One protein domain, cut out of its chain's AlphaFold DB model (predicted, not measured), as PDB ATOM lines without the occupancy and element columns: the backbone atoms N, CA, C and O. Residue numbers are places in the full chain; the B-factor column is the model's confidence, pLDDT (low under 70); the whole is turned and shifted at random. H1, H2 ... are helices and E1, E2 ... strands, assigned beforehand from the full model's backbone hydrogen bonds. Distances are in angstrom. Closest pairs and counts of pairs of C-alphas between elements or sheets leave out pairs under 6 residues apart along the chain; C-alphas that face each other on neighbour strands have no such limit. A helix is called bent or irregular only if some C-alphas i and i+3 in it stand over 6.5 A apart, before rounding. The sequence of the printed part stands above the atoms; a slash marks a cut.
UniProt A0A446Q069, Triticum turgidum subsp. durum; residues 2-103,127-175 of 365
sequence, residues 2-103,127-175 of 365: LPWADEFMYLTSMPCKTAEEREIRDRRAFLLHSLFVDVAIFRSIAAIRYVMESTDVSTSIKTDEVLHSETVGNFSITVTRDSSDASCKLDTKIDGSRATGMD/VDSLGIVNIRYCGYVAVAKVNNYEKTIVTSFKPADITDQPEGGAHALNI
ATOM      1  N   LEU A   2     144.390 -75.524  42.341       79.44
ATOM      2  CA  LEU A   2     144.723 -74.334  43.126       79.44
ATOM      3  C   LEU A   2     144.069 -74.431  44.517       79.44
ATOM      4  O   LEU A   2     142.939 -74.916  44.607       79.44
ATOM      5  N   PRO A   3     144.746 -73.999  45.591       86.12
ATOM      6  CA  PRO A   3     144.153 -73.930  46.917       86.12
ATOM      7  C   PRO A   3     143.252 -72.690  47.016       86.12
ATOM      8  O   PRO A   3     143.654 -71.640  47.502       86.12
ATOM      9  N   TRP A   4     142.012 -72.814  46.537       88.62
ATOM     10  CA  TRP A   4     141.075 -71.691  46.407       88.62
ATOM     11  C   TRP A   4     140.841 -70.905  47.700       88.62
ATOM     12  O   TRP A   4     140.879 -69.680  47.672       88.62
ATOM     13  N   ALA A   5     140.633 -71.597  48.822       87.25
ATOM     14  CA  ALA A   5     140.462 -70.985  50.140       87.25
ATOM     15  C   ALA A   5     141.644 -70.071  50.494       87.25
ATOM     16  O   ALA A   5     141.435 -68.916  50.848       87.25
ATOM     17  N   ASP A   6     142.879 -70.551  50.318       86.94
ATOM     18  CA  ASP A   6     144.088 -69.788  50.642       86.94
ATOM     19  C   ASP A   6     144.247 -68.567  49.724       86.94
ATOM     20  O   ASP A   6     144.584 -67.478  50.186       86.94
ATOM     21  N   GLU A   7     143.944 -68.716  48.430       88.38
ATOM     22  CA  GLU A   7     143.984 -67.620  47.455       88.38
ATOM     23  C   GLU A   7     142.941 -66.532  47.741       88.38
ATOM     24  O   GLU A   7     143.260 -65.342  47.706       88.38
ATOM     25  N   PHE A   8     141.701 -66.917  48.057       89.00
ATOM     26  CA  PHE A   8     140.669 -65.951  48.423       89.00
ATOM     27  C   PHE A   8     140.972 -65.293  49.774       89.00
ATOM     28  O   PHE A   8     140.821 -64.081  49.913       89.00
ATOM     29  N   MET A   9     141.477 -66.049  50.754       87.00
ATOM     30  CA  MET A   9     141.926 -65.486  52.029       87.00
ATOM     31  C   MET A   9     143.084 -64.507  51.837       87.00
ATOM     32  O   MET A   9     143.108 -63.455  52.479       87.00
ATOM     33  N   TYR A  10     144.004 -64.786  50.912       87.25
ATOM     34  CA  TYR A  10     145.100 -63.879  50.593       87.25
ATOM     35  C   TYR A  10     144.597 -62.511  50.114       87.25
ATOM     36  O   TYR A  10     145.145 -61.500  50.558       87.25
ATOM     37  N   LEU A  11     143.514 -62.440  49.323       87.44
ATOM     38  CA  LEU A  11     142.910 -61.161  48.903       87.44
ATOM     39  C   LEU A  11     142.547 -60.266  50.092       87.44
ATOM     40  O   LEU A  11     142.751 -59.055  50.037       87.44
ATOM     41  N   THR A  12     142.066 -60.863  51.185       84.50
ATOM     42  CA  THR A  12     141.696 -60.123  52.401       84.50
ATOM     43  C   THR A  12     142.902 -59.565  53.154       84.50
ATOM     44  O   THR A  12     142.771 -58.591  53.892       84.50
ATOM     45  N   SER A  13     144.081 -60.162  52.961       84.94
ATOM     46  CA  SER A  13     145.339 -59.739  53.584       84.94
ATOM     47  C   SER A  13     146.113 -58.706  52.760       84.94
ATOM     48  O   SER A  13     147.073 -58.114  53.256       84.94
ATOM     49  N   MET A  14     145.715 -58.482  51.502       85.69
ATOM     50  CA  MET A  14     146.393 -57.535  50.625       85.69
ATOM     51  C   MET A  14     146.233 -56.092  51.132       85.69
ATOM     52  O   MET A  14     145.158 -55.713  51.612       85.69
ATOM     53  N   PRO A  15     147.273 -55.249  50.991       85.38
ATOM     54  CA  PRO A  15     147.160 -53.822  51.263       85.38
ATOM     55  C   PRO A  15     146.032 -53.185  50.444       85.38
ATOM     56  O   PRO A  15     145.815 -53.540  49.288       85.38
ATOM     57  N   CYS A  16     145.310 -52.239  51.044       84.81
ATOM     58  CA  CYS A  16     144.171 -51.566  50.411       84.81
ATOM     59  C   CYS A  16     143.994 -50.106  50.863       84.81
ATOM     60  O   CYS A  16     142.910 -49.537  50.739       84.81
ATOM     61  N   LYS A  17     145.042 -49.486  51.423       83.50
ATOM     62  CA  LYS A  17     144.957 -48.124  51.975       83.50
ATOM     63  C   LYS A  17     145.010 -47.071  50.874       83.50
ATOM     64  O   LYS A  17     144.347 -46.040  50.974       83.50
ATOM     65  N   THR A  18     145.809 -47.314  49.842       86.06
ATOM     66  CA  THR A  18     145.963 -46.410  48.694       86.06
ATOM     67  C   THR A  18     145.080 -46.840  47.519       86.06
ATOM     68  O   THR A  18     144.486 -47.919  47.523       86.06
ATOM     69  N   ALA A  19     144.918 -45.972  46.518       85.25
ATOM     70  CA  ALA A  19     144.154 -46.324  45.319       85.25
ATOM     71  C   ALA A  19     144.897 -47.370  44.478       85.25
ATOM     72  O   ALA A  19     144.278 -48.295  43.969       85.25
ATOM     73  N   GLU A  20     146.220 -47.257  44.414       86.00
ATOM     74  CA  GLU A  20     147.113 -48.142  43.675       86.00
ATOM     75  C   GLU A  20     147.124 -49.551  44.283       86.00
ATOM     76  O   GLU A  20     147.004 -50.546  43.571       86.00
ATOM     77  N   GLU A  21     147.200 -49.653  45.613       87.62
ATOM     78  CA  GLU A  21     147.083 -50.934  46.321       87.62
ATOM     79  C   GLU A  21     145.729 -51.610  46.060       87.62
ATOM     80  O   GLU A  21     145.677 -52.817  45.808       87.62
ATOM     81  N   ARG A  22     144.637 -50.831  46.071       85.69
ATOM     82  CA  ARG A  22     143.293 -51.339  45.758       85.69
ATOM     83  C   ARG A  22     143.190 -51.817  44.319       85.69
ATOM     84  O   ARG A  22     142.685 -52.907  44.105       85.69
ATOM     85  N   GLU A  23     143.722 -51.072  43.355       87.38
ATOM     86  CA  GLU A  23     143.726 -51.484  41.948       87.38
ATOM     87  C   GLU A  23     144.432 -52.835  41.756       87.38
ATOM     88  O   GLU A  23     143.906 -53.724  41.088       87.38
ATOM     89  N   ILE A  24     145.591 -53.029  42.398       86.38
ATOM     90  CA  ILE A  24     146.340 -54.293  42.336       86.38
ATOM     91  C   ILE A  24     145.529 -55.444  42.946       86.38
ATOM     92  O   ILE A  24     145.447 -56.526  42.356       86.38
ATOM     93  N   ARG A  25     144.921 -55.229  44.119       89.44
ATOM     94  CA  ARG A  25     144.082 -56.239  44.775       89.44
ATOM     95  C   ARG A  25     142.848 -56.566  43.946       89.44
ATOM     96  O   ARG A  25     142.566 -57.739  43.737       89.44
ATOM     97  N   ASP A  26     142.128 -55.557  43.477       88.06
ATOM     98  CA  ASP A  26     140.863 -55.727  42.764       88.06
ATOM     99  C   ASP A  26     141.099 -56.401  41.405       88.06
ATOM    100  O   ASP A  26     140.345 -57.297  41.024       88.06
ATOM    101  N   ARG A  27     142.212 -56.084  40.725       86.00
ATOM    102  CA  ARG A  27     142.669 -56.820  39.536       86.00
ATOM    103  C   ARG A  27     142.934 -58.290  39.849       86.00
ATOM    104  O   ARG A  27     142.483 -59.161  39.106       86.00
ATOM    105  N   ARG A  28     143.639 -58.590  40.946       87.56
ATOM    106  CA  ARG A  28     143.891 -59.979  41.363       87.56
ATOM    107  C   ARG A  28     142.589 -60.700  41.712       87.56
ATOM    108  O   ARG A  28     142.409 -61.838  41.291       87.56
ATOM    109  N   ALA A  29     141.692 -60.049  42.450       89.00
ATOM    110  CA  ALA A  29     140.394 -60.593  42.827       89.00
ATOM    111  C   ALA A  29     139.564 -60.943  41.590       89.00
ATOM    112  O   ALA A  29     139.020 -62.042  41.507       89.00
ATOM    113  N   PHE A  30     139.542 -60.045  40.603       87.75
ATOM    114  CA  PHE A  30     138.892 -60.275  39.321       87.75
ATOM    115  C   PHE A  30     139.470 -61.500  38.601       87.75
ATOM    116  O   PHE A  30     138.723 -62.423  38.292       87.75
ATOM    117  N   LEU A  31     140.792 -61.560  38.401       87.06
ATOM    118  CA  LEU A  31     141.439 -62.681  37.707       87.06
ATOM    119  C   LEU A  31     141.234 -64.020  38.430       87.06
ATOM    120  O   LEU A  31     140.915 -65.025  37.793       87.06
ATOM    121  N   LEU A  32     141.387 -64.032  39.758       88.81
ATOM    122  CA  LEU A  32     141.183 -65.224  40.577       88.81
ATOM    123  C   LEU A  32     139.734 -65.709  40.494       88.81
ATOM    124  O   LEU A  32     139.504 -66.896  40.269       88.81
ATOM    125  N   HIS A  33     138.765 -64.805  40.652       89.31
ATOM    126  CA  HIS A  33     137.353 -65.161  40.596       89.31
ATOM    127  C   HIS A  33     136.939 -65.604  39.188       89.31
ATOM    128  O   HIS A  33     136.213 -66.583  39.060       89.31
ATOM    129  N   SER A  34     137.443 -64.971  38.123       86.62
ATOM    130  CA  SER A  34     137.210 -65.437  36.749       86.62
ATOM    131  C   SER A  34     137.723 -66.862  36.537       86.62
ATOM    132  O   SER A  34     136.982 -67.712  36.047       86.62
ATOM    133  N   LEU A  35     138.952 -67.159  36.974       87.00
ATOM    134  CA  LEU A  35     139.512 -68.507  36.879       87.00
ATOM    135  C   LEU A  35     138.707 -69.518  37.709       87.00
ATOM    136  O   LEU A  35     138.472 -70.645  37.269       87.00
ATOM    137  N   PHE A  36     138.277 -69.119  38.908       89.62
ATOM    138  CA  PHE A  36     137.420 -69.934  39.762       89.62
ATOM    139  C   PHE A  36     136.094 -70.258  39.079       89.62
ATOM    140  O   PHE A  36     135.705 -71.424  39.034       89.62
ATOM    141  N   VAL A  37     135.438 -69.249  38.504       89.31
ATOM    142  CA  VAL A  37     134.197 -69.404  37.747       89.31
ATOM    143  C   VAL A  37     134.399 -70.407  36.621       89.31
ATOM    144  O   VAL A  37     133.637 -71.369  36.560       89.31
ATOM    145  N   ASP A  38     135.441 -70.258  35.800       87.12
ATOM    146  CA  ASP A  38     135.742 -71.171  34.690       87.12
ATOM    147  C   ASP A  38     135.881 -72.629  35.154       87.12
ATOM    148  O   ASP A  38     135.207 -73.529  34.640       87.12
ATOM    149  N   VAL A  39     136.700 -72.871  36.182       88.94
ATOM    150  CA  VAL A  39     136.874 -74.210  36.767       88.94
ATOM    151  C   VAL A  39     135.558 -74.738  37.337       88.94
ATOM    152  O   VAL A  39     135.226 -75.911  37.124       88.94
ATOM    153  N   ALA A  40     134.798 -73.883  38.020       90.06
ATOM    154  CA  ALA A  40     133.517 -74.235  38.602       90.06
ATOM    155  C   ALA A  40     132.524 -74.689  37.533       90.06
ATOM    156  O   ALA A  40     131.871 -75.711  37.751       90.06
ATOM    157  N   ILE A  41     132.433 -74.033  36.364       89.75
ATOM    158  CA  ILE A  41     131.488 -74.500  35.336       89.75
ATOM    159  C   ILE A  41     131.934 -75.774  34.655       89.75
ATOM    160  O   ILE A  41     131.093 -76.651  34.476       89.75
ATOM    161  N   PHE A  42     133.212 -75.927  34.307       89.00
ATOM    162  CA  PHE A  42     133.654 -77.172  33.675       89.00
ATOM    163  C   PHE A  42     133.375 -78.378  34.572       89.00
ATOM    164  O   PHE A  42     132.839 -79.387  34.112       89.00
ATOM    165  N   ARG A  43     133.673 -78.252  35.867       90.69
ATOM    166  CA  ARG A  43     133.428 -79.310  36.848       90.69
ATOM    167  C   ARG A  43     131.941 -79.528  37.112       90.69
ATOM    168  O   ARG A  43     131.490 -80.666  37.116       90.69
ATOM    169  N   SER A  44     131.166 -78.457  37.251       90.69
ATOM    170  CA  SER A  44     129.723 -78.553  37.489       90.69
ATOM    171  C   SER A  44     128.982 -79.158  36.301       90.69
ATOM    172  O   SER A  44     128.107 -79.993  36.494       90.69
ATOM    173  N   ILE A  45     129.344 -78.799  35.065       90.12
ATOM    174  CA  ILE A  45     128.773 -79.418  33.861       90.12
ATOM    175  C   ILE A  45     129.138 -80.901  33.806       90.12
ATOM    176  O   ILE A  45     128.273 -81.714  33.496       90.12
ATOM    177  N   ALA A  46     130.381 -81.274  34.128       89.81
ATOM    178  CA  ALA A  46     130.775 -82.680  34.190       89.81
ATOM    179  C   ALA A  46     129.955 -83.459  35.237       89.81
ATOM    180  O   ALA A  46     129.448 -84.533  34.925       89.81
ATOM    181  N   ALA A  47     129.752 -82.888  36.427       90.88
ATOM    182  CA  ALA A  47     128.936 -83.480  37.484       90.88
ATOM    183  C   ALA A  47     127.454 -83.609  37.083       90.88
ATOM    184  O   ALA A  47     126.847 -84.657  37.286       90.88
ATOM    185  N   ILE A  48     126.870 -82.579  36.458       90.12
ATOM    186  CA  ILE A  48     125.486 -82.634  35.958       90.12
ATOM    187  C   ILE A  48     125.354 -83.692  34.864       90.12
ATOM    188  O   ILE A  48     124.413 -84.476  34.888       90.12
ATOM    189  N   ARG A  49     126.299 -83.754  33.920       89.75
ATOM    190  CA  ARG A  49     126.297 -84.780  32.872       89.75
ATOM    191  C   ARG A  49     126.394 -86.184  33.448       89.75
ATOM    192  O   ARG A  49     125.645 -87.046  33.013       89.75
ATOM    193  N   TYR A  50     127.249 -86.387  34.449       89.81
ATOM    194  CA  TYR A  50     127.333 -87.655  35.165       89.81
ATOM    195  C   TYR A  50     125.976 -88.040  35.765       89.81
ATOM    196  O   TYR A  50     125.507 -89.144  35.521       89.81
ATOM    197  N   VAL A  51     125.305 -87.112  36.458       88.25
ATOM    198  CA  VAL A  51     123.954 -87.336  36.998       88.25
ATOM    199  C   VAL A  51     122.956 -87.657  35.887       88.25
ATOM    200  O   VAL A  51     122.180 -88.598  36.015       88.25
ATOM    201  N   MET A  52     122.969 -86.918  34.778       85.69
ATOM    202  CA  MET A  52     122.073 -87.162  33.643       85.69
ATOM    203  C   MET A  52     122.290 -88.536  33.000       85.69
ATOM    204  O   MET A  52     121.326 -89.152  32.559       85.69
ATOM    205  N   GLU A  53     123.536 -89.001  32.937       85.88
ATOM    206  CA  GLU A  53     123.912 -90.298  32.368       85.88
ATOM    207  C   GLU A  53     123.670 -91.455  33.361       85.88
ATOM    208  O   GLU A  53     123.385 -92.569  32.931       85.88
ATOM    209  N   SER A  54     123.743 -91.209  34.677       76.75
ATOM    210  CA  SER A  54     123.543 -92.221  35.728       76.75
ATOM    211  C   SER A  54     122.091 -92.383  36.179       76.75
ATOM    212  O   SER A  54     121.746 -93.383  36.806       76.75
ATOM    213  N   THR A  55     121.250 -91.374  35.947       66.12
ATOM    214  CA  THR A  55     119.846 -91.401  36.358       66.12
ATOM    215  C   THR A  55     119.026 -92.068  35.261       66.12
ATOM    216  O   THR A  55     118.566 -91.407  34.331       66.12
ATOM    217  N   ASP A  56     118.825 -93.381  35.365       56.12
ATOM    218  CA  ASP A  56     117.828 -94.068  34.546       56.12
ATOM    219  C   ASP A  56     116.455 -93.388  34.726       56.12
ATOM    220  O   ASP A  56     116.072 -92.979  35.823       56.12
ATOM    221  N   VAL A  57     115.724 -93.249  33.618       51.38
ATOM    222  CA  VAL A  57     114.580 -92.349  33.337       51.38
ATOM    223  C   VAL A  57     113.332 -92.539  34.242       51.38
ATOM    224  O   VAL A  57     112.239 -92.094  33.910       51.38
ATOM    225  N   SER A  58     113.417 -93.203  35.398       48.72
ATOM    226  CA  SER A  58     112.236 -93.720  36.113       48.72
ATOM    227  C   SER A  58     112.138 -93.437  37.612       48.72
ATOM    228  O   SER A  58     111.158 -93.858  38.225       48.72
ATOM    229  N   THR A  59     113.053 -92.695  38.231       50.53
ATOM    230  CA  THR A  59     112.901 -92.340  39.654       50.53
ATOM    231  C   THR A  59     112.243 -90.977  39.848       50.53
ATOM    232  O   THR A  59     112.723 -89.947  39.370       50.53
ATOM    233  N   SER A  60     111.137 -90.983  40.601       54.59
ATOM    234  CA  SER A  60     110.513 -89.811  41.225       54.59
ATOM    235  C   SER A  60     111.489 -89.194  42.232       54.59
ATOM    236  O   SER A  60     111.407 -89.413  43.437       54.59
ATOM    237  N   ILE A  61     112.496 -88.499  41.711       56.97
ATOM    238  CA  ILE A  61     113.455 -87.734  42.501       56.97
ATOM    239  C   ILE A  61     112.719 -86.499  42.994       56.97
ATOM    240  O   ILE A  61     112.255 -85.688  42.180       56.97
ATOM    241  N   LYS A  62     112.637 -86.355  44.317       60.56
ATOM    242  CA  LYS A  62     112.068 -85.169  44.949       60.56
ATOM    243  C   LYS A  62     112.935 -83.954  44.626       60.56
ATOM    244  O   LYS A  62     114.162 -84.035  44.582       60.56
ATOM    245  N   THR A  63     112.293 -82.813  44.403       60.78
ATOM    246  CA  THR A  63     112.990 -81.524  44.407       60.78
ATOM    247  C   THR A  63     113.746 -81.387  45.729       60.78
ATOM    248  O   THR A  63     113.227 -81.789  46.769       60.78
ATOM    249  N   ASP A  64     114.963 -80.849  45.677       63.09
ATOM    250  CA  ASP A  64     115.880 -80.667  46.815       63.09
ATOM    251  C   ASP A  64     116.714 -81.863  47.302       63.09
ATOM    252  O   ASP A  64     117.576 -81.685  48.162       63.09
ATOM    253  N   GLU A  65     116.579 -83.052  46.709       77.75
ATOM    254  CA  GLU A  65     117.501 -84.154  47.005       77.75
ATOM    255  C   GLU A  65     118.873 -83.933  46.340       77.75
ATOM    256  O   GLU A  65     118.972 -83.543  45.169       77.75
ATOM    257  N   VAL A  66     119.947 -84.181  47.099       81.38
ATOM    258  CA  VAL A  66     121.318 -84.150  46.580       81.38
ATOM    259  C   VAL A  66     121.532 -85.375  45.702       81.38
ATOM    260  O   VAL A  66     121.665 -86.493  46.189       81.38
ATOM    261  N   LEU A  67     121.587 -85.140  44.395       84.00
ATOM    262  CA  LEU A  67     121.781 -86.170  43.377       84.00
ATOM    263  C   LEU A  67     123.236 -86.601  43.263       84.00
ATOM    264  O   LEU A  67     123.538 -87.752  42.960       84.00
ATOM    265  N   HIS A  68     124.143 -85.656  43.482       86.62
ATOM    266  CA  HIS A  68     125.570 -85.903  43.437       86.62
ATOM    267  C   HIS A  68     126.305 -84.874  44.283       86.62
ATOM    268  O   HIS A  68     125.944 -83.698  44.294       86.62
ATOM    269  N   SER A  69     127.360 -85.312  44.962       88.69
ATOM    270  CA  SER A  69     128.291 -84.419  45.633       88.69
ATOM    271  C   SER A  69     129.721 -84.897  45.409       88.69
ATOM    272  O   SER A  69     130.031 -86.069  45.615       88.69
ATOM    273  N   GLU A  70     130.585 -83.984  44.976       88.81
ATOM    274  CA  GLU A  70     132.022 -84.192  44.797       88.81
ATOM    275  C   GLU A  70     132.755 -83.191  45.692       88.81
ATOM    276  O   GLU A  70     132.388 -82.020  45.749       88.81
ATOM    277  N   THR A  71     133.800 -83.623  46.396       89.00
ATOM    278  CA  THR A  71     134.680 -82.717  47.147       89.00
ATOM    279  C   THR A  71     136.136 -83.041  46.843       89.00
ATOM    280  O   THR A  71     136.577 -84.177  46.998       89.00
ATOM    281  N   VAL A  72     136.890 -82.027  46.418       83.88
ATOM    282  CA  VAL A  72     138.318 -82.091  46.101       83.88
ATOM    283  C   VAL A  72     139.037 -80.967  46.848       83.88
ATOM    284  O   VAL A  72     139.032 -79.812  46.425       83.88
ATOM    285  N   GLY A  73     139.681 -81.301  47.969       83.69
ATOM    286  CA  GLY A  73     140.315 -80.301  48.837       83.69
ATOM    287  C   GLY A  73     139.281 -79.338  49.430       83.69
ATOM    288  O   GLY A  73     138.315 -79.781  50.044       83.69
ATOM    289  N   ASN A  74     139.467 -78.031  49.223       85.94
ATOM    290  CA  ASN A  74     138.511 -76.978  49.603       85.94
ATOM    291  C   ASN A  74     137.390 -76.780  48.598       85.94
ATOM    292  O   ASN A  74     136.501 -75.987  48.858       85.94
ATOM    293  N   PHE A  75     137.402 -77.450  47.458       89.81
ATOM    294  CA  PHE A  75     136.389 -77.239  46.441       89.81
ATOM    295  C   PHE A  75     135.347 -78.351  46.496       89.81
ATOM    296  O   PHE A  75     135.689 -79.524  46.368       89.81
ATOM    297  N   SER A  76     134.080 -77.993  46.675       91.31
ATOM    298  CA  SER A  76     132.956 -78.931  46.658       91.31
ATOM    299  C   SER A  76     131.925 -78.547  45.610       91.31
ATOM    300  O   SER A  76     131.694 -77.365  45.368       91.31
ATOM    301  N   ILE A  77     131.298 -79.547  45.007       92.38
ATOM    302  CA  ILE A  77     130.169 -79.394  44.097       92.38
ATOM    303  C   ILE A  77     129.030 -80.240  44.627       92.38
ATOM    304  O   ILE A  77     129.215 -81.421  44.910       92.38
ATOM    305  N   THR A  78     127.846 -79.648  44.690       91.56
ATOM    306  CA  THR A  78     126.609 -80.343  45.035       91.56
ATOM    307  C   THR A  78     125.603 -80.127  43.917       91.56
ATOM    308  O   THR A  78     125.314 -78.988  43.560       91.56
ATOM    309  N   VAL A  79     125.082 -81.214  43.351       90.56
ATOM    310  CA  VAL A  79     124.077 -81.197  42.285       90.56
ATOM    311  C   VAL A  79     122.729 -81.601  42.863       90.56
ATOM    312  O   VAL A  79     122.598 -82.661  43.473       90.56
ATOM    313  N   THR A  80     121.717 -80.776  42.630       88.75
ATOM    314  CA  THR A  80     120.317 -81.031  42.983       88.75
ATOM    315  C   THR A  80     119.432 -80.857  41.753       88.75
ATOM    316  O   THR A  80     119.823 -80.235  40.759       88.75
ATOM    317  N   ARG A  81     118.203 -81.374  41.805       85.06
ATOM    318  CA  ARG A  81     117.189 -81.058  40.789       85.06
ATOM    319  C   ARG A  81     116.752 -79.595  40.923       85.06
ATOM    320  O   ARG A  81     116.591 -79.111  42.042       85.06
ATOM    321  N   ASP A  82     116.588 -78.889  39.805       81.19
ATOM    322  CA  ASP A  82     116.052 -77.523  39.802       81.19
ATOM    323  C   ASP A  82     114.556 -77.548  40.121       81.19
ATOM    324  O   ASP A  82     113.824 -78.426  39.655       81.19
ATOM    325  N   SER A  83     114.104 -76.570  40.903       73.69
ATOM    326  CA  SER A  83     112.681 -76.390  41.180       73.69
ATOM    327  C   SER A  83     111.952 -76.007  39.890       73.69
ATOM    328  O   SER A  83     112.463 -75.231  39.075       73.69
ATOM    329  N   SER A  84     110.752 -76.543  39.682       69.06
ATOM    330  CA  SER A  84     109.896 -76.163  38.551       69.06
ATOM    331  C   SER A  84     109.362 -74.740  38.708       69.06
ATOM    332  O   SER A  84     109.332 -73.991  37.734       69.06
ATOM    333  N   ASP A  85     109.016 -74.348  39.934       68.75
ATOM    334  CA  ASP A  85     108.531 -73.009  40.254       68.75
ATOM    335  C   ASP A  85     109.693 -72.015  40.438       68.75
ATOM    336  O   ASP A  85     110.712 -72.315  41.064       68.75
ATOM    337  N   ALA A  86     109.544 -70.820  39.864       68.19
ATOM    338  CA  ALA A  86     110.473 -69.707  40.004       68.19
ATOM    339  C   ALA A  86     110.404 -69.040  41.386       68.19
ATOM    340  O   ALA A  86     111.414 -68.477  41.818       68.19
ATOM    341  N   SER A  87     109.263 -69.114  42.082       62.88
ATOM    342  CA  SER A  87     109.094 -68.555  43.432       62.88
ATOM    343  C   SER A  87     110.106 -69.170  44.416       62.88
ATOM    344  O   SER A  87     110.828 -68.455  45.111       62.88
ATOM    345  N   CYS A  88     110.307 -70.488  44.336       63.31
ATOM    346  CA  CYS A  88     111.256 -71.248  45.152       63.31
ATOM    347  C   CYS A  88     112.732 -71.043  44.746       63.31
ATOM    348  O   CYS A  88     113.642 -71.567  45.388       63.31
ATOM    349  N   LYS A  89     113.018 -70.305  43.659       67.88
ATOM    350  CA  LYS A  89     114.396 -70.070  43.167       67.88
ATOM    351  C   LYS A  89     115.074 -68.870  43.821       67.88
ATOM    352  O   LYS A  89     116.234 -68.588  43.512       67.88
ATOM    353  N   LEU A  90     114.390 -68.152  44.711       62.53
ATOM    354  CA  LEU A  90     114.973 -67.014  45.421       62.53
ATOM    355  C   LEU A  90     116.100 -67.447  46.370       62.53
ATOM    356  O   LEU A  90     117.141 -66.791  46.402       62.53
ATOM    357  N   ASP A  91     115.960 -68.603  47.022       60.41
ATOM    358  CA  ASP A  91     116.926 -69.131  47.997       60.41
ATOM    359  C   ASP A  91     118.238 -69.643  47.396       60.41
ATOM    360  O   ASP A  91     119.218 -69.875  48.103       60.41
ATOM    361  N   THR A  92     118.280 -69.817  46.077       61.25
ATOM    362  CA  THR A  92     119.442 -70.331  45.331       61.25
ATOM    363  C   THR A  92     120.291 -69.218  44.710       61.25
ATOM    364  O   THR A  92     121.142 -69.474  43.858       61.25
ATOM    365  N   LYS A  93     120.058 -67.960  45.101       68.25
ATOM    366  CA  LYS A  93     120.909 -66.815  44.734       68.25
ATOM    367  C   LYS A  93     122.214 -66.816  45.545       68.25
ATOM    368  O   LYS A  93     122.344 -67.567  46.501       68.25
ATOM    369  N   ILE A  94     123.185 -65.992  45.138       59.09
ATOM    370  CA  ILE A  94     124.539 -65.938  45.735       59.09
ATOM    371  C   ILE A  94     124.482 -65.618  47.240       59.09
ATOM    372  O   ILE A  94     125.143 -66.283  48.026       59.09
ATOM    373  N   ASP A  95     123.605 -64.699  47.645       59.00
ATOM    374  CA  ASP A  95     123.287 -64.420  49.055       59.00
ATOM    375  C   ASP A  95     121.981 -65.115  49.486       59.00
ATOM    376  O   ASP A  95     121.177 -64.548  50.215       59.00
ATOM    377  N   GLY A  96     121.688 -66.300  48.954       68.94
ATOM    378  CA  GLY A  96     120.523 -67.092  49.339       68.94
ATOM    379  C   GLY A  96     120.821 -67.997  50.533       68.94
ATOM    380  O   GLY A  96     121.968 -68.403  50.750       68.94
ATOM    381  N   SER A  97     119.782 -68.350  51.290       70.75
ATOM    382  CA  SER A  97     119.863 -69.263  52.441       70.75
ATOM    383  C   SER A  97     120.516 -70.602  52.064       70.75
ATOM    384  O   SER A  97     121.402 -71.086  52.763       70.75
ATOM    385  N   ARG A  98     120.184 -71.158  50.888       69.06
ATOM    386  CA  ARG A  98     120.739 -72.437  50.402       69.06
ATOM    387  C   ARG A  98     122.187 -72.335  49.927       69.06
ATOM    388  O   ARG A  98     122.942 -73.288  50.086       69.06
ATOM    389  N   ALA A  99     122.588 -71.203  49.350       67.06
ATOM    390  CA  ALA A  99     123.966 -70.998  48.895       67.06
ATOM    391  C   ALA A  99     124.925 -70.797  50.082       67.06
ATOM    392  O   ALA A  99     126.012 -71.377  50.139       67.06
ATOM    393  N   THR A 100     124.494 -70.003  51.060       67.25
ATOM    394  CA  THR A 100     125.284 -69.676  52.254       67.25
ATOM    395  C   THR A 100     125.210 -70.765  53.327       67.25
ATOM    396  O   THR A 100     126.183 -70.969  54.052       67.25
ATOM    397  N   GLY A 101     124.105 -71.515  53.388       71.88
ATOM    398  CA  GLY A 101     123.801 -72.456  54.470       71.88
ATOM    399  C   GLY A 101     123.329 -71.765  55.755       71.88
ATOM    400  O   GLY A 101     123.394 -72.372  56.820       71.88
ATOM    401  N   MET A 102     122.910 -70.498  55.671       72.56
ATOM    402  CA  MET A 102     122.432 -69.691  56.798       72.56
ATOM    403  C   MET A 102     120.903 -69.618  56.803       72.56
ATOM    404  O   MET A 102     120.267 -69.696  55.749       72.56
ATOM    405  N   ASP A 103     120.310 -69.425  57.984       79.94
ATOM    406  CA  ASP A 103     118.884 -69.110  58.066       79.94
ATOM    407  C   ASP A 103     118.584 -67.708  57.497       79.94
ATOM    408  O   ASP A 103     119.476 -66.867  57.326       79.94
ATOM    409  N   VAL A 127     134.842 -63.139  50.829       85.12
ATOM    410  CA  VAL A 127     135.378 -64.424  50.360       85.12
ATOM    411  C   VAL A 127     134.294 -65.495  50.289       85.12
ATOM    412  O   VAL A 127     134.300 -66.309  49.366       85.12
ATOM    413  N   ASP A 128     133.352 -65.475  51.232       82.88
ATOM    414  CA  ASP A 128     132.277 -66.461  51.296       82.88
ATOM    415  C   ASP A 128     131.393 -66.397  50.047       82.88
ATOM    416  O   ASP A 128     131.074 -67.439  49.479       82.88
ATOM    417  N   SER A 129     131.052 -65.195  49.568       83.38
ATOM    418  CA  SER A 129     130.285 -65.049  48.326       83.38
ATOM    419  C   SER A 129     131.159 -65.183  47.068       83.38
ATOM    420  O   SER A 129     130.689 -65.724  46.068       83.38
ATOM    421  N   LEU A 130     132.435 -64.767  47.096       85.62
ATOM    422  CA  LEU A 130     133.372 -64.948  45.969       85.62
ATOM    423  C   LEU A 130     133.671 -66.424  45.660       85.62
ATOM    424  O   LEU A 130     133.955 -66.769  44.510       85.62
ATOM    425  N   GLY A 131     133.623 -67.280  46.681       87.94
ATOM    426  CA  GLY A 131     133.882 -68.713  46.591       87.94
ATOM    427  C   GLY A 131     132.668 -69.559  46.208       87.94
ATOM    428  O   GLY A 131     132.753 -70.783  46.303       87.94
ATOM    429  N   ILE A 132     131.543 -68.958  45.804       88.88
ATOM    430  CA  ILE A 132     130.314 -69.681  45.452       88.88
ATOM    431  C   ILE A 132     129.885 -69.357  44.020       88.88
ATOM    432  O   ILE A 132     129.755 -68.198  43.633       88.88
ATOM    433  N   VAL A 133     129.598 -70.396  43.234       88.94
ATOM    434  CA  VAL A 133     129.021 -70.282  41.889       88.94
ATOM    435  C   VAL A 133     127.837 -71.234  41.767       88.94
ATOM    436  O   VAL A 133     127.972 -72.443  41.936       88.94
ATOM    437  N   ASN A 134     126.674 -70.680  41.422       87.50
ATOM    438  CA  ASN A 134     125.452 -71.438  41.165       87.50
ATOM    439  C   ASN A 134     125.231 -71.576  39.659       87.50
ATOM    440  O   ASN A 134     125.090 -70.578  38.952       87.50
ATOM    441  N   ILE A 135     125.170 -72.810  39.165       87.50
ATOM    442  CA  ILE A 135     124.987 -73.118  37.747       87.50
ATOM    443  C   ILE A 135     123.681 -73.867  37.575       87.50
ATOM    444  O   ILE A 135     123.459 -74.888  38.216       87.50
ATOM    445  N   ARG A 136     122.832 -73.381  36.672       86.75
ATOM    446  CA  ARG A 136     121.616 -74.085  36.265       86.75
ATOM    447  C   ARG A 136     121.772 -74.589  34.849       86.75
ATOM    448  O   ARG A 136     122.083 -73.810  33.951       86.75
ATOM    449  N   TYR A 137     121.552 -75.878  34.653       84.62
ATOM    450  CA  TYR A 137     121.674 -76.505  33.348       84.62
ATOM    451  C   TYR A 137     120.731 -77.702  33.245       84.62
ATOM    452  O   TYR A 137     120.711 -78.552  34.129       84.62
ATOM    453  N   CYS A 138     119.932 -77.751  32.174       83.62
ATOM    454  CA  CYS A 138     119.023 -78.864  31.863       83.62
ATOM    455  C   CYS A 138     118.099 -79.308  33.019       83.62
ATOM    456  O   CYS A 138     117.828 -80.494  33.168       83.62
ATOM    457  N   GLY A 139     117.604 -78.369  33.835       82.81
ATOM    458  CA  GLY A 139     116.729 -78.689  34.972       82.81
ATOM    459  C   GLY A 139     117.464 -79.216  36.210       82.81
ATOM    460  O   GLY A 139     116.823 -79.731  37.123       82.81
ATOM    461  N   TYR A 140     118.787 -79.066  36.261       86.69
ATOM    462  CA  TYR A 140     119.625 -79.322  37.429       86.69
ATOM    463  C   TYR A 140     120.285 -78.030  37.904       86.69
ATOM    464  O   TYR A 140     120.574 -77.133  37.106       86.69
ATOM    465  N   VAL A 141     120.552 -77.952  39.204       88.56
ATOM    466  CA  VAL A 141     121.345 -76.892  39.828       88.56
ATOM    467  C   VAL A 141     122.599 -77.523  40.408       88.56
ATOM    468  O   VAL A 141     122.510 -78.437  41.219       88.56
ATOM    469  N   ALA A 142     123.762 -77.027  40.005       90.38
ATOM    470  CA  ALA A 142     125.034 -77.338  40.634       90.38
ATOM    471  C   ALA A 142     125.514 -76.122  41.427       90.38
ATOM    472  O   ALA A 142     125.650 -75.025  40.881       90.38
ATOM    473  N   VAL A 143     125.769 -76.330  42.713       90.56
ATOM    474  CA  VAL A 143     126.370 -75.347  43.612       90.56
ATOM    475  C   VAL A 143     127.832 -75.727  43.783       90.56
ATOM    476  O   VAL A 143     128.141 -76.730  44.424       90.56
ATOM    477  N   ALA A 144     128.724 -74.948  43.181       91.12
ATOM    478  CA  ALA A 144     130.159 -75.058  43.386       91.12
ATOM    479  C   ALA A 144     130.570 -74.098  44.506       91.12
ATOM    480  O   ALA A 144     130.325 -72.897  44.409       91.12
ATOM    481  N   LYS A 145     131.177 -74.622  45.570       91.56
ATOM    482  CA  LYS A 145     131.515 -73.879  46.786       91.56
ATOM    483  C   LYS A 145     132.942 -74.164  47.230       91.56
ATOM    484  O   LYS A 145     133.367 -75.319  47.266       91.56
ATOM    485  N   VAL A 146     133.649 -73.109  47.620       89.62
ATOM    486  CA  VAL A 146     134.912 -73.192  48.352       89.62
ATOM    487  C   VAL A 146     134.616 -73.269  49.846       89.62
ATOM    488  O   VAL A 146     134.057 -72.350  50.438       89.62
ATOM    489  N   ASN A 147     134.986 -74.383  50.462       85.00
ATOM    490  CA  ASN A 147     134.886 -74.612  51.892       85.00
ATOM    491  C   ASN A 147     136.138 -74.059  52.575       85.00
ATOM    492  O   ASN A 147     137.244 -74.557  52.368       85.00
ATOM    493  N   ASN A 148     135.954 -73.042  53.413       70.69
ATOM    494  CA  ASN A 148     137.001 -72.531  54.286       70.69
ATOM    495  C   ASN A 148     137.073 -73.399  55.549       70.69
ATOM    496  O   ASN A 148     136.338 -73.176  56.511       70.69
ATOM    497  N   TYR A 149     137.938 -74.411  55.545       54.91
ATOM    498  CA  TYR A 149     138.269 -75.168  56.753       54.91
ATOM    499  C   TYR A 149     139.222 -74.341  57.624       54.91
ATOM    500  O   TYR A 149     140.416 -74.311  57.377       54.91
ATOM    501  N   GLU A 150     138.646 -73.665  58.620       53.09
ATOM    502  CA  GLU A 150     139.303 -72.832  59.636       53.09
ATOM    503  C   GLU A 150     140.199 -71.688  59.124       53.09
ATOM    504  O   GLU A 150     141.103 -71.830  58.308       53.09
ATOM    505  N   LYS A 151     139.978 -70.499  59.699       52.22
ATOM    506  CA  LYS A 151     140.813 -69.298  59.539       52.22
ATOM    507  C   LYS A 151     142.173 -69.471  60.232       52.22
ATOM    508  O   LYS A 151     142.592 -68.610  61.006       52.22
ATOM    509  N   THR A 152     142.863 -70.589  60.038       42.84
ATOM    510  CA  THR A 152     144.233 -70.723  60.514       42.84
ATOM    511  C   THR A 152     145.082 -69.864  59.595       42.84
ATOM    512  O   THR A 152     145.237 -70.150  58.412       42.84
ATOM    513  N   ILE A 153     145.577 -68.750  60.126       47.16
ATOM    514  CA  ILE A 153     146.467 -67.827  59.426       47.16
ATOM    515  C   ILE A 153     147.748 -68.603  59.091       47.16
ATOM    516  O   ILE A 153     148.689 -68.649  59.885       47.16
ATOM    517  N   VAL A 154     147.783 -69.265  57.935       44.28
ATOM    518  CA  VAL A 154     148.997 -69.902  57.432       44.28
ATOM    519  C   VAL A 154     149.891 -68.779  56.924       44.28
ATOM    520  O   VAL A 154     149.789 -68.307  55.797       44.28
ATOM    521  N   THR A 155     150.793 -68.338  57.794       47.69
ATOM    522  CA  THR A 155     151.786 -67.273  57.578       47.69
ATOM    523  C   THR A 155     152.848 -67.603  56.515       47.69
ATOM    524  O   THR A 155     153.791 -66.841  56.325       47.69
ATOM    525  N   SER A 156     152.705 -68.713  55.784       53.12
ATOM    526  CA  SER A 156     153.640 -69.166  54.749       53.12
ATOM    527  C   SER A 156     152.913 -69.707  53.510       53.12
ATOM    528  O   SER A 156     153.269 -70.756  52.970       53.12
ATOM    529  N   PHE A 157     151.886 -69.003  53.039       63.12
ATOM    530  CA  PHE A 157     151.316 -69.250  51.716       63.12
ATOM    531  C   PHE A 157     152.028 -68.378  50.673       63.12
ATOM    532  O   PHE A 157     152.118 -67.160  50.835       63.12
ATOM    533  N   LYS A 158     152.564 -68.989  49.606       65.31
ATOM    534  CA  LYS A 158     153.029 -68.238  48.434       65.31
ATOM    535  C   LYS A 158     151.862 -68.136  47.452       65.31
ATOM    536  O   LYS A 158     151.477 -69.182  46.930       65.31
ATOM    537  N   PRO A 159     151.335 -66.928  47.193       70.31
ATOM    538  CA  PRO A 159     150.261 -66.749  46.229       70.31
ATOM    539  C   PRO A 159     150.677 -67.293  44.864       70.31
ATOM    540  O   PRO A 159     151.797 -67.047  44.409       70.31
ATOM    541  N   ALA A 160     149.771 -68.006  44.204       75.81
ATOM    542  CA  ALA A 160     149.941 -68.401  42.822       75.81
ATOM    543  C   ALA A 160     150.067 -67.149  41.950       75.81
ATOM    544  O   ALA A 160     149.396 -66.130  42.173       75.81
ATOM    545  N   ASP A 161     150.951 -67.230  40.962       75.06
ATOM    546  CA  ASP A 161     151.046 -66.218  39.925       75.06
ATOM    547  C   ASP A 161     149.911 -66.454  38.927       75.06
ATOM    548  O   ASP A 161     149.908 -67.434  38.180       75.06
ATOM    549  N   ILE A 162     148.896 -65.595  38.989       75.62
ATOM    550  CA  ILE A 162     147.766 -65.623  38.066       75.62
ATOM    551  C   ILE A 162     148.102 -64.606  36.989       75.62
ATOM    552  O   ILE A 162     147.886 -63.407  37.162       75.62
ATOM    553  N   THR A 163     148.693 -65.101  35.905       68.94
ATOM    554  CA  THR A 163     149.072 -64.282  34.756       68.94
ATOM    555  C   THR A 163     147.858 -63.576  34.174       68.94
ATOM    556  O   THR A 163     146.767 -64.148  34.105       68.94
ATOM    557  N   ASP A 164     148.072 -62.356  33.693       66.44
ATOM    558  CA  ASP A 164     147.044 -61.621  32.973       66.44
ATOM    559  C   ASP A 164     146.538 -62.409  31.767       66.44
ATOM    560  O   ASP A 164     147.296 -63.068  31.048       66.44
ATOM    561  N   GLN A 165     145.238 -62.295  31.514       64.19
ATOM    562  CA  GLN A 165     144.690 -62.772  30.258       64.19
ATOM    563  C   GLN A 165     145.242 -61.913  29.107       64.19
ATOM    564  O   GLN A 165     145.331 -60.691  29.255       64.19
ATOM    565  N   PRO A 166     145.569 -62.511  27.947       59.72
ATOM    566  CA  PRO A 166     146.183 -61.802  26.821       59.72
ATOM    567  C   PRO A 166     145.347 -60.620  26.295       59.72
ATOM    568  O   PRO A 166     145.904 -59.703  25.701       59.72
ATOM    569  N   GLU A 167     144.035 -60.601  26.557       61.16
ATOM    570  CA  GLU A 167     143.107 -59.518  26.183       61.16
ATOM    571  C   GLU A 167     142.601 -58.687  27.378       61.16
ATOM    572  O   GLU A 167     141.597 -57.982  27.285       61.16
ATOM    573  N   GLY A 168     143.255 -58.785  28.540       62.19
ATOM    574  CA  GLY A 168     142.884 -58.005  29.725       62.19
ATOM    575  C   GLY A 168     141.507 -58.346  30.307       62.19
ATOM    576  O   GLY A 168     140.926 -57.529  31.015       62.19
ATOM    577  N   GLY A 169     140.962 -59.529  30.004       57.62
ATOM    578  CA  GLY A 169     139.692 -59.992  30.569       57.62
ATOM    579  C   GLY A 169     138.445 -59.300  30.017       57.62
ATOM    580  O   GLY A 169     137.379 -59.416  30.618       57.62
ATOM    581  N   ALA A 170     138.530 -58.622  28.865       58.00
ATOM    582  CA  ALA A 170     137.376 -57.992  28.210       58.00
ATOM    583  C   ALA A 170     136.202 -58.971  27.980       58.00
ATOM    584  O   ALA A 170     135.035 -58.581  28.037       58.00
ATOM    585  N   HIS A 171     136.503 -60.259  27.794       55.53
ATOM    586  CA  HIS A 171     135.512 -61.325  27.656       55.53
ATOM    587  C   HIS A 171     134.867 -61.788  28.971       55.53
ATOM    588  O   HIS A 171     133.778 -62.351  28.927       55.53
ATOM    589  N   ALA A 172     135.466 -61.510  30.132       52.81
ATOM    590  CA  ALA A 172     134.907 -61.877  31.436       52.81
ATOM    591  C   ALA A 172     133.821 -60.898  31.935       52.81
ATOM    592  O   ALA A 172     133.020 -61.263  32.791       52.81
ATOM    593  N   LEU A 173     133.754 -59.674  31.385       50.25
ATOM    594  CA  LEU A 173     132.766 -58.644  31.762       50.25
ATOM    595  C   LEU A 173     131.558 -58.539  30.828       50.25
ATOM    596  O   LEU A 173     130.613 -57.804  31.120       50.25
ATOM    597  N   ASN A 174     131.558 -59.236  29.699       48.12
ATOM    598  CA  ASN A 174     130.409 -59.196  28.815       48.12
ATOM    599  C   ASN A 174     129.425 -60.294  29.238       48.12
ATOM    600  O   ASN A 174     129.661 -61.484  29.060       48.12
ATOM    601  N   ILE A 175     128.291 -59.856  29.789       46.44
ATOM    602  CA  ILE A 175     127.126 -60.688  30.135       46.44
ATOM    603  C   ILE A 175     126.636 -61.543  28.944       46.44
ATOM    604  O   ILE A 175     125.999 -62.571  29.152       46.44
TER     605      ILE A 175
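This is residues 2 to 103 and 127 to 175 of the 365 residues of a protein of Triticum turgidum subsp. durum (UniProt A0A446Q069). One long helix, H2, lies slantwise over a face of a twisted four-stranded sheet with its residues 33 to 54, while its earlier part runs on past the sheet and has the shorter helix H1 folded back alongside it. The short helices H3, H4 and H5 are small additions, and residues 147 to 175 form a long last stretch with no named element. The printed part has 151 residues, with five named helices and four named strands in the order H1 H2 E1 E2 H3 H4 H5 E3 E4; the antiparallel sheet has the order E1 E2 E4 E3, and the class is mixed, helices and strands. The whole is only just compact, close to loose, with a radius of gyration of the C-alphas of 17.4 A, and elongated, spanning 57 by 36 by 28 A.

H1, residues 4 to 13, and H2, residues 19 to 54, form a helical hairpin: they touch, H2 with residues 25 to 36 alone, at a shallow tilt of 18 degrees, opposite ways, and their closest C-alphas are those of Leu 11 and Arg 25, 6.5 A apart. E1, residues 66 to 72, and E2, residues 75 to 81, form an antiparallel hairpin, with N 70 and O 77 2.9 A apart. H3, residues 87 to 92, and H4, residues 97 to 100, touch only at the corner, closest at the C-alphas of Asp 91 and Ser 97, 5.3 A. H3 is only just irregular, with C-alphas 88 and 91 6.7 A apart. H5, residues 127 to 130, touches H1, closest at the C-alphas of Phe 8 and Val 127, 5.8 A. E3, residues 132 to 137, and E4, residues 140 to 146, form another hairpin, with N 135 and O 142 2.8 A apart; E4 is also antiparallel to E2, with N 78 and O 143 2.9 A apart. H2 is on the sheet at a height of 6.1 A, two layers, a helix on one face of a sheet; its closest C-alphas to E4 are those of Ser 44 and Ala 142, 5.8 A. H1, H4 and H5 only graze the sheet. In H2 every O i to N i+4 pair is within hydrogen-bond range, in H1 5 of 6, in H3 0 of 2 with 0 of 3 O i to N i+3 pairs; H4 and H5 are too short for an O i to N i+4 pair.

H1 begins at C-alpha 4, (141.075, -71.691, 46.407), and is 14.6 A long. H2 measures 51.2 A and ends at C-alpha 54, (123.543, -92.221, 35.728). E1 measures 17.1 A, E2 20.4 A, E3 16.4 A and E4 19.8 A, ending at C-alpha 146, (134.912, -73.192, 48.352).

The C-alphas farthest apart are those of Thr 18 and Ser 58, 59.4 A. Residues 104 to 126 are not printed, and C-alphas 103 and 127 are 18.8 A apart across the cut. The link from H2 to E1 is long. Mean pLDDT of the printed part is 77.1; 49 residues are under 70, namely 55 to 64, 84 to 96, 98 to 100, 149 to 158 and 163 to 175.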